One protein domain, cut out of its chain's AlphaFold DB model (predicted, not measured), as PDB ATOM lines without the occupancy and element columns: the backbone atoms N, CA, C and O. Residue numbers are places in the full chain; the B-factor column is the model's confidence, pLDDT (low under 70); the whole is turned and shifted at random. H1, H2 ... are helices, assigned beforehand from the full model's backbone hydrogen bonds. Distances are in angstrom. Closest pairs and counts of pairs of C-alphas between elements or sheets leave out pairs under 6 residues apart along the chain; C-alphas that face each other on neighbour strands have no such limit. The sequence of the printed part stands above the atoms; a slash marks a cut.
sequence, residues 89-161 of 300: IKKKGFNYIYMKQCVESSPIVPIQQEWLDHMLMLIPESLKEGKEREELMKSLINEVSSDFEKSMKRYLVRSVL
ATOM      1  N   ILE A  89      61.715  18.250 -66.063       75.19
ATOM      2  CA  ILE A  89      60.742  19.345 -66.067       75.19
ATOM      3  C   ILE A  89      59.409  18.917 -65.432       75.19
ATOM      4  O   ILE A  89      58.841  19.673 -64.645       75.19
ATOM      5  N   LYS A  90      58.919  17.702 -65.717       77.69
ATOM      6  CA  LYS A  90      57.700  17.166 -65.090       77.69
ATOM      7  C   LYS A  90      57.906  16.916 -63.597       77.69
ATOM      8  O   LYS A  90      57.056  17.308 -62.806       77.69
ATOM      9  N   LYS A  91      59.055  16.355 -63.199       80.69
ATOM     10  CA  LYS A  91      59.404  16.163 -61.777       80.69
ATOM     11  C   LYS A  91      59.428  17.480 -61.006       80.69
ATOM     12  O   LYS A  91      58.862  17.564 -59.923       80.69
ATOM     13  N   LYS A  92      60.045  18.518 -61.583       81.81
ATOM     14  CA  LYS A  92      60.066  19.871 -61.004       81.81
ATOM     15  C   LYS A  92      58.653  20.449 -60.860       81.81
ATOM     16  O   LYS A  92      58.364  21.057 -59.838       81.81
ATOM     17  N   GLY A  93      57.772  20.214 -61.836       83.94
ATOM     18  CA  GLY A  93      56.365  20.621 -61.763       83.94
ATOM     19  C   GLY A  93      55.583  19.931 -60.639       83.94
ATOM     20  O   GLY A  93      54.934  20.608 -59.850       83.94
ATOM     21  N   PHE A  94      55.682  18.603 -60.519       84.12
ATOM     22  CA  PHE A  94      55.009  17.860 -59.443       84.12
ATOM     23  C   PHE A  94      55.539  18.226 -58.056       84.12
ATOM     24  O   PHE A  94      54.758  18.407 -57.126       84.12
ATOM     25  N   ASN A  95      56.857  18.401 -57.931       86.56
ATOM     26  CA  ASN A  95      57.466  18.851 -56.684       86.56
ATOM     27  C   ASN A  95      56.968  20.257 -56.306       86.56
ATOM     28  O   ASN A  95      56.563  20.484 -55.172       86.56
ATOM     29  N   TYR A  96      56.890  21.178 -57.271       87.88
ATOM     30  CA  TYR A  96      56.330  22.505 -57.028       87.88
ATOM     31  C   TYR A  96      54.873  22.454 -56.545       87.88
ATOM     32  O   TYR A  96      54.537  23.177 -55.616       87.88
ATOM     33  N   ILE A  97      54.016  21.599 -57.117       86.81
ATOM     34  CA  ILE A  97      52.623  21.437 -56.651       86.81
ATOM     35  C   ILE A  97      52.585  20.953 -55.202       86.81
ATOM     36  O   ILE A  97      51.847  21.505 -54.389       86.81
ATOM     37  N   TYR A  98      53.401  19.952 -54.877       88.69
ATOM     38  CA  TYR A  98      53.490  19.430 -53.519       88.69
ATOM     39  C   TYR A  98      53.967  20.507 -52.534       88.69
ATOM     40  O   TYR A  98      53.323  20.756 -51.519       88.69
ATOM     41  N   MET A  99      55.050  21.220 -52.863       87.38
ATOM     42  CA  MET A  99      55.539  22.325 -52.035       87.38
ATOM     43  C   MET A  99      54.507  23.452 -51.911       87.38
ATOM     44  O   MET A  99      54.355  24.013 -50.831       87.38
ATOM     45  N   LYS A 100      53.774  23.769 -52.987       88.19
ATOM     46  CA  LYS A 100      52.702  24.770 -52.979       88.19
ATOM     47  C   LYS A 100      51.622  24.400 -51.960       88.19
ATOM     48  O   LYS A 100      51.274  25.244 -51.143       88.19
ATOM     49  N   GLN A 101      51.168  23.146 -51.943       87.12
ATOM     50  CA  GLN A 101      50.186  22.663 -50.961       87.12
ATOM     51  C   GLN A 101      50.698  22.776 -49.517       87.12
ATOM     52  O   GLN A 101      49.940  23.140 -48.622       87.12
ATOM     53  N   CYS A 102      51.989  22.513 -49.285       86.69
ATOM     54  CA  CYS A 102      52.611  22.687 -47.969       86.69
ATOM     55  C   CYS A 102      52.668  24.156 -47.525       86.69
ATOM     56  O   CYS A 102      52.520  24.448 -46.343       86.69
ATOM     57  N   VAL A 103      52.889  25.089 -48.454       85.62
ATOM     58  CA  VAL A 103      52.890  26.527 -48.138       85.62
ATOM     59  C   VAL A 103      51.465  27.036 -47.913       85.62
ATOM     60  O   VAL A 103      51.237  27.825 -47.002       85.62
ATOM     61  N   GLU A 104      50.484  26.561 -48.683       85.62
ATOM     62  CA  GLU A 104      49.071  26.944 -48.533       85.62
ATOM     63  C   GLU A 104      48.427  26.417 -47.241       85.62
ATOM     64  O   GLU A 104      47.468  27.020 -46.752       85.62
ATOM     65  N   SER A 105      48.942  25.316 -46.685       86.06
ATOM     66  CA  SER A 105      48.508  24.762 -45.395       86.06
ATOM     67  C   SER A 105      49.189  25.410 -44.186       86.06
ATOM     68  O   SER A 105      48.776  25.169 -43.051       86.06
ATOM     69  N   SER A 106      50.203  26.252 -44.410       83.81
ATOM     70  CA  SER A 106      50.854  27.018 -43.351       83.81
ATOM     71  C   SER A 106      49.858  27.982 -42.694       83.81
ATOM     72  O   SER A 106      49.065  28.614 -43.399       83.81
ATOM     73  N   PRO A 107      49.904  28.157 -41.359       82.06
ATOM     74  CA  PRO A 107      49.051  29.123 -40.685       82.06
ATOM     75  C   PRO A 107      49.365  30.537 -41.182       82.06
ATOM     76  O   PRO A 107      50.527  30.946 -41.241       82.06
ATOM     77  N   ILE A 108      48.319  31.280 -41.533       82.81
ATOM     78  CA  ILE A 108      48.399  32.678 -41.956       82.81
ATOM     79  C   ILE A 108      47.745  33.545 -40.899       82.81
ATOM     80  O   ILE A 108      46.746  33.161 -40.295       82.81
ATOM     81  N   VAL A 109      48.329  34.721 -40.684       84.12
ATOM     82  CA  VAL A 109      47.751  35.723 -39.797       84.12
ATOM     83  C   VAL A 109      46.415  36.172 -40.399       84.12
ATOM     84  O   VAL A 109      46.414  36.670 -41.527       84.12
ATOM     85  N   PRO A 110      45.284  35.978 -39.698       84.38
ATOM     86  CA  PRO A 110      43.989  36.426 -40.187       84.38
ATOM     87  C   PRO A 110      43.952  37.955 -40.286       84.38
ATOM     88  O   PRO A 110      44.783  38.653 -39.702       84.38
ATOM     89  N   ILE A 111      42.969  38.478 -41.018       87.25
ATOM     90  CA  ILE A 111      42.760  39.923 -41.114       87.25
ATOM     91  C   ILE A 111      42.560  40.531 -39.714       87.25
ATOM     92  O   ILE A 111      41.844  39.979 -38.875       87.25
ATOM     93  N   GLN A 112      43.221  41.657 -39.446       87.81
ATOM     94  CA  GLN A 112      43.109  42.351 -38.164       87.81
ATOM     95  C   GLN A 112      41.718  42.980 -38.022       87.81
ATOM     96  O   GLN A 112      41.223  43.617 -38.954       87.81
ATOM     97  N   GLN A 113      41.101  42.838 -36.845       86.50
ATOM     98  CA  GLN A 113      39.773  43.401 -36.565       86.50
ATOM     99  C   GLN A 113      39.750  44.924 -36.709       86.50
ATOM    100  O   GLN A 113      38.814  45.453 -37.292       86.50
ATOM    101  N   GLU A 114      40.829  45.605 -36.324       88.56
ATOM    102  CA  GLU A 114      40.979  47.057 -36.490       88.56
ATOM    103  C   GLU A 114      40.777  47.505 -37.949       88.56
ATOM    104  O   GLU A 114      40.190  48.554 -38.214       88.56
ATOM    105  N   TRP A 115      41.218  46.700 -38.924       88.06
ATOM    106  CA  TRP A 115      41.044  47.018 -40.343       88.06
ATOM    107  C   TRP A 115      39.598  46.845 -40.790       88.06
ATOM    108  O   TRP A 115      39.093  47.672 -41.546       88.06
ATOM    109  N   LEU A 116      38.924  45.802 -40.302       87.06
ATOM    110  CA  LEU A 116      37.499  45.603 -40.548       87.06
ATOM    111  C   LEU A 116      36.683  46.736 -39.918       87.06
ATOM    112  O   LEU A 116      35.814  47.299 -40.578       87.06
ATOM    113  N   ASP A 117      37.018  47.143 -38.696       87.25
ATOM    114  CA  ASP A 117      36.365  48.248 -37.996       87.25
ATOM    115  C   ASP A 117      36.555  49.573 -38.747       87.25
ATOM    116  O   ASP A 117      35.599  50.326 -38.936       87.25
ATOM    117  N   HIS A 118      37.758  49.835 -39.266       87.12
ATOM    118  CA  HIS A 118      38.029  50.995 -40.119       87.12
ATOM    119  C   HIS A 118      37.222  50.969 -41.422       87.12
ATOM    120  O   HIS A 118      36.637  51.986 -41.796       87.12
ATOM    121  N   MET A 119      37.145  49.819 -42.101       85.69
ATOM    122  CA  MET A 119      36.304  49.663 -43.294       85.69
ATOM    123  C   MET A 119      34.832  49.926 -42.967       85.69
ATOM    124  O   MET A 119      34.150  50.630 -43.708       85.69
ATOM    125  N   LEU A 120      34.355  49.424 -41.827       85.44
ATOM    126  CA  LEU A 120      32.994  49.659 -41.361       85.44
ATOM    127  C   LEU A 120      32.758  51.131 -41.014       85.44
ATOM    128  O   LEU A 120      31.680  51.638 -41.314       85.44
ATOM    129  N   MET A 121      33.720  51.852 -40.435       85.94
ATOM    130  CA  MET A 121      33.585  53.290 -40.146       85.94
ATOM    131  C   MET A 121      33.386  54.144 -41.404       85.94
ATOM    132  O   MET A 121      32.686  55.152 -41.342       85.94
ATOM    133  N   LEU A 122      33.946  53.736 -42.546       84.81
ATOM    134  CA  LEU A 122      33.764  54.441 -43.821       84.81
ATOM    135  C   LEU A 122      32.351  54.274 -44.405       84.81
ATOM    136  O   LEU A 122      31.951  55.044 -45.279       84.81
ATOM    137  N   ILE A 123      31.592  53.279 -43.939       84.44
ATOM    138  CA  ILE A 123      30.234  53.006 -44.410       84.44
ATOM    139  C   ILE A 123      29.231  53.849 -43.595       84.44
ATOM    140  O   ILE A 123      29.184  53.711 -42.367       84.44
ATOM    141  N   PRO A 124      28.384  54.672 -44.247       85.75
ATOM    142  CA  PRO A 124      27.322  55.429 -43.582       85.75
ATOM    143  C   PRO A 124      26.373  54.550 -42.753       85.75
ATOM    144  O   PRO A 124      25.977  53.466 -43.187       85.75
ATOM    145  N   GLU A 125      25.946  55.039 -41.588       78.12
ATOM    146  CA  GLU A 125      25.068  54.309 -40.651       78.12
ATOM    147  C   GLU A 125      23.725  53.907 -41.275       78.12
ATOM    148  O   GLU A 125      23.253  52.789 -41.074       78.12
ATOM    149  N   SER A 126      23.189  54.741 -42.168       77.81
ATOM    150  CA  SER A 126      21.957  54.472 -42.919       77.81
ATOM    151  C   SER A 126      22.001  53.199 -43.779       77.81
ATOM    152  O   SER A 126      20.957  52.698 -44.198       77.81
ATOM    153  N   LEU A 127      23.199  52.690 -44.090       75.56
ATOM    154  CA  LEU A 127      23.412  51.451 -44.846       75.56
ATOM    155  C   LEU A 127      23.683  50.240 -43.943       75.56
ATOM    156  O   LEU A 127      23.615  49.110 -44.421       75.56
ATOM    157  N   LYS A 128      23.956  50.462 -42.652       75.06
ATOM    158  CA  LYS A 128      24.185  49.410 -41.650       75.06
ATOM    159  C   LYS A 128      22.885  48.932 -41.007       75.06
ATOM    160  O   LYS A 128      22.802  47.796 -40.553       75.06
ATOM    161  N   GLU A 129      21.870  49.787 -40.975       78.81
ATOM    162  CA  GLU A 129      20.602  49.502 -40.309       78.81
ATOM    163  C   GLU A 129      19.688  48.590 -41.145       78.81
ATOM    164  O   GLU A 129      19.362  48.891 -42.298       78.81
ATOM    165  N   GLY A 130      19.246  47.478 -40.543       80.19
ATOM    166  CA  GLY A 130      18.265  46.536 -41.098       80.19
ATOM    167  C   GLY A 130      18.704  45.069 -40.989       80.19
ATOM    168  O   GLY A 130      19.868  44.753 -41.207       80.19
ATOM    169  N   LYS A 131      17.767  44.152 -40.698       77.06
ATOM    170  CA  LYS A 131      18.070  42.717 -40.487       77.06
ATOM    171  C   LYS A 131      18.724  42.046 -41.703       77.06
ATOM    172  O   LYS A 131      19.708  41.335 -41.550       77.06
ATOM    173  N   GLU A 132      18.215  42.315 -42.905       80.00
ATOM    174  CA  GLU A 132      18.769  41.773 -44.159       80.00
ATOM    175  C   GLU A 132      20.141  42.379 -44.498       80.00
ATOM    176  O   GLU A 132      21.010  41.718 -45.065       80.00
ATOM    177  N   ARG A 133      20.367  43.642 -44.116       81.06
ATOM    178  CA  ARG A 133      21.635  44.342 -44.355       81.06
ATOM    179  C   ARG A 133      22.729  43.897 -43.395       81.06
ATOM    180  O   ARG A 133      23.885  43.843 -43.794       81.06
ATOM    181  N   GLU A 134      22.377  43.528 -42.167       83.38
ATOM    182  CA  GLU A 134      23.317  42.945 -41.208       83.38
ATOM    183  C   GLU A 134      23.823  41.569 -41.677       83.38
ATOM    184  O   GLU A 134      25.012  41.266 -41.561       83.38
ATOM    185  N   GLU A 135      22.945  40.744 -42.256       86.44
ATOM    186  CA  GLU A 135      23.325  39.456 -42.847       86.44
ATOM    187  C   GLU A 135      24.220  39.640 -44.080       86.44
ATOM    188  O   GLU A 135      25.276  39.010 -44.182       86.44
ATOM    189  N   LEU A 136      23.861  40.577 -44.962       87.12
ATOM    190  CA  LEU A 136      24.691  40.957 -46.104       87.12
ATOM    191  C   LEU A 136      26.062  41.491 -45.658       87.12
ATOM    192  O   LEU A 136      27.079  41.127 -46.241       87.12
ATOM    193  N   MET A 137      26.119  42.283 -44.584       86.25
ATOM    194  CA  MET A 137      27.375  42.788 -44.026       86.25
ATOM    195  C   MET A 137      28.263  41.650 -43.513       86.25
ATOM    196  O   MET A 137      29.455  41.621 -43.806       86.25
ATOM    197  N   LYS A 138      27.693  40.676 -42.794       87.19
ATOM    198  CA  LYS A 138      28.431  39.482 -42.347       87.19
ATOM    199  C   LYS A 138      28.958  38.678 -43.536       87.19
ATOM    200  O   LYS A 138      30.107  38.246 -43.510       87.19
ATOM    201  N   SER A 139      28.150  38.519 -44.588       91.12
ATOM    202  CA  SER A 139      28.579  37.865 -45.830       91.12
ATOM    203  C   SER A 139      29.755  38.597 -46.482       91.12
ATOM    204  O   SER A 139      30.737  37.957 -46.842       91.12
ATOM    205  N   LEU A 140      29.687  39.927 -46.582       88.81
ATOM    206  CA  LEU A 140      30.749  40.751 -47.166       88.81
ATOM    207  C   LEU A 140      32.038  40.707 -46.340       88.81
ATOM    208  O   LEU A 140      33.121  40.569 -46.898       88.81
ATOM    209  N   ILE A 141      31.948  40.775 -45.010       89.44
ATOM    210  CA  ILE A 141      33.122  40.652 -44.134       89.44
ATOM    211  C   ILE A 141      33.782  39.278 -44.313       89.44
ATOM    212  O   ILE A 141      35.011  39.186 -44.373       89.44
ATOM    213  N   ASN A 142      32.983  38.213 -44.432       90.50
ATOM    214  CA  ASN A 142      33.493  36.867 -44.686       90.50
ATOM    215  C   ASN A 142      34.151  36.752 -46.067       90.50
ATOM    216  O   ASN A 142      35.201  36.122 -46.184       90.50
ATOM    217  N   GLU A 143      33.574  37.375 -47.095       91.94
ATOM    218  CA  GLU A 143      34.149  37.442 -48.441       91.94
ATOM    219  C   GLU A 143      35.507  38.154 -48.423       91.94
ATOM    220  O   GLU A 143      36.508  37.569 -48.833       91.94
ATOM    221  N   VAL A 144      35.573  39.352 -47.835       89.81
ATOM    222  CA  VAL A 144      36.818  40.125 -47.690       89.81
ATOM    223  C   VAL A 144      37.872  39.340 -46.908       89.81
ATOM    224  O   VAL A 144      39.039  39.309 -47.300       89.81
ATOM    225  N   SER A 145      37.474  38.665 -45.827       89.00
ATOM    226  CA  SER A 145      38.383  37.838 -45.024       89.00
ATOM    227  C   SER A 145      38.912  36.641 -45.818       89.00
ATOM    228  O   SER A 145      40.109  36.356 -45.783       89.00
ATOM    229  N   SER A 146      38.041  35.967 -46.576       88.94
ATOM    230  CA  SER A 146      38.416  34.845 -47.441       88.94
ATOM    231  C   SER A 146      39.361  35.286 -48.556       88.94
ATOM    232  O   SER A 146      40.349  34.610 -48.845       88.94
ATOM    233  N   ASP A 147      39.101  36.437 -49.168       87.75
ATOM    234  CA  ASP A 147      39.922  36.959 -50.255       87.75
ATOM    235  C   ASP A 147      41.268  37.487 -49.769       87.75
ATOM    236  O   ASP A 147      42.285  37.285 -50.444       87.75
ATOM    237  N   PHE A 148      41.314  38.077 -48.574       87.50
ATOM    238  CA  PHE A 148      42.566  38.396 -47.898       87.50
ATOM    239  C   PHE A 148      43.394  37.129 -47.654       87.50
ATOM    240  O   PHE A 148      44.566  37.082 -48.029       87.50
ATOM    241  N   GLU A 149      42.786  36.072 -47.103       88.06
ATOM    242  CA  GLU A 149      43.477  34.807 -46.837       88.06
ATOM    243  C   GLU A 149      44.019  34.177 -48.129       88.06
ATOM    244  O   GLU A 149      45.197  33.817 -48.195       88.06
ATOM    245  N   LYS A 150      43.203  34.101 -49.189       86.19
ATOM    246  CA  LYS A 150      43.635  33.616 -50.513       86.19
ATOM    247  C   LYS A 150      44.790  34.447 -51.066       86.19
ATOM    248  O   LYS A 150      45.765  33.890 -51.574       86.19
ATOM    249  N   SER A 151      44.700  35.772 -50.964       86.38
ATOM    250  CA  SER A 151      45.731  36.689 -51.458       86.38
ATOM    251  C   SER A 151      47.042  36.524 -50.691       86.38
ATOM    252  O   SER A 151      48.112  36.499 -51.300       86.38
ATOM    253  N   MET A 152      46.967  36.328 -49.374       86.31
ATOM    254  CA  MET A 152      48.129  36.121 -48.517       86.31
ATOM    255  C   MET A 152      48.782  34.752 -48.750       86.31
ATOM    256  O   MET A 152      50.001  34.686 -48.914       86.31
ATOM    257  N   LYS A 153      47.992  33.670 -48.884       86.88
ATOM    258  CA  LYS A 153      48.484  32.333 -49.298       86.88
ATOM    259  C   LYS A 153      49.266  32.426 -50.594       86.88
ATOM    260  O   LYS A 153      50.384  31.935 -50.716       86.88
ATOM    261  N   ARG A 154      48.684  33.121 -51.562       84.88
ATOM    262  CA  ARG A 154      49.265  33.305 -52.883       84.88
ATOM    263  C   ARG A 154      50.543  34.141 -52.861       84.88
ATOM    264  O   ARG A 154      51.499  33.799 -53.556       84.88
ATOM    265  N   TYR A 155      50.578  35.208 -52.063       84.94
ATOM    266  CA  TYR A 155      51.790  35.991 -51.837       84.94
ATOM    267  C   TYR A 155      52.906  35.128 -51.232       84.94
ATOM    268  O   TYR A 155      54.020  35.142 -51.752       84.94
ATOM    269  N   LEU A 156      52.600  34.323 -50.209       85.38
ATOM    270  CA  LEU A 156      53.563  33.419 -49.570       85.38
ATOM    271  C   LEU A 156      54.107  32.359 -50.534       85.38
ATOM    272  O   LEU A 156      55.315  32.139 -50.594       85.38
ATOM    273  N   VAL A 157      53.245  31.735 -51.341       87.38
ATOM    274  CA  VAL A 157      53.676  30.777 -52.373       87.38
ATOM    275  C   VAL A 157      54.652  31.434 -53.348       87.38
ATOM    276  O   VAL A 157      55.680  30.842 -53.664       87.38
ATOM    277  N   ARG A 158      54.370  32.661 -53.806       81.94
ATOM    278  CA  ARG A 158      55.245  33.390 -54.739       81.94
ATOM    279  C   ARG A 158      56.543  33.890 -54.100       81.94
ATOM    280  O   ARG A 158      57.537  34.007 -54.810       81.94
ATOM    281  N   SER A 159      56.541  34.216 -52.807       83.56
ATOM    282  CA  SER A 159      57.732  34.718 -52.111       83.56
ATOM    283  C   SER A 159      58.693  33.599 -51.707       83.56
ATOM    284  O   SER A 159      59.905  33.803 -51.740       83.56
ATOM    285  N   VAL A 160      58.172  32.415 -51.368       85.62
ATOM    286  CA  VAL A 160      58.971  31.259 -50.931       85.62
ATOM    287  C   VAL A 160      59.346  30.340 -52.095       85.62
ATOM    288  O   VAL A 160      60.467  29.833 -52.141       85.62
ATOM    289  N   LEU A 161      58.431  30.101 -53.044       85.31
ATOM    290  CA  LEU A 161      58.637  29.149 -54.136       85.31
ATOM    291  C   LEU A 161      58.861  29.855 -55.471       85.31
ATOM    292  O   LEU A 161      58.009  30.582 -55.981       85.31
TER     293      LEU A 161
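This is residues 89 to 161 of the 300 residues of the protein "dynein heavy chain 12, axonemal-like" of Odobenus rosmarus divergens (UniProt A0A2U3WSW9). One long helix, H4, makes most of the length of an open rod, with the other three helices strung along it before it in the printed part: the end of H1, residues 100 to 104, packs on H4 near its last residues, 153 to 157, the short H2 sits loosely beside the middle of H4, and the tiny H3 lies at the turn before H4 begins. Residues 89 to 95 of H1 stick out at one end of the rod. The printed part has 73 residues with four named helices in the order H1, H2, H3, H4 and no named strand, class all helix. It is extended, with a radius of gyration of the C-alphas of 17.7 A and spans of 57 by 22 by 17 A.

H4, residues 131 to 160, is 43.7 A long, from C-alpha 131 at (18.070, 42.717, -40.487) to C-alpha 160 at (58.971, 31.259, -50.931). H1, residues 89 to 104, is 22.4 A long and begins with C-alpha 89 at (60.742, 19.345, -66.067). H2, residues 113 to 121, measures 12.2 A, and H3, residues 125 to 128, 5.1 A.

H4 touches H1 with residues 153 to 157 alone, and H1 touches H4 with residues 100 to 104 alone; the closest C-alphas, of Glu 104 and Lys 153, are 5.5 A apart. They run opposite ways at a steep tilt of 45 degrees. H2 and H4 are close but not clearly touching, the closest C-alphas, of Leu 116 and Ile 141, being 7.5 A apart; they run opposite ways at a steep tilt of 48 degrees. H3 and H4 only just touch, only at the corner by their link, with 3 pairs of C-alphas within 8 A; the closest are those of Lys 128 and Glu 134, 6.5 A. H1 and H3 are apart. In H1, H2 and H4 every O i to N i+4 pair is within hydrogen-bond range; H3 is too short for one.

The C-alphas of Ile 89 and Ser 126, the two farthest apart, are 57.2 A apart. The printed part has no cut and no long link. Mean pLDDT of the printed part is 85.1, and no printed residue is under 70.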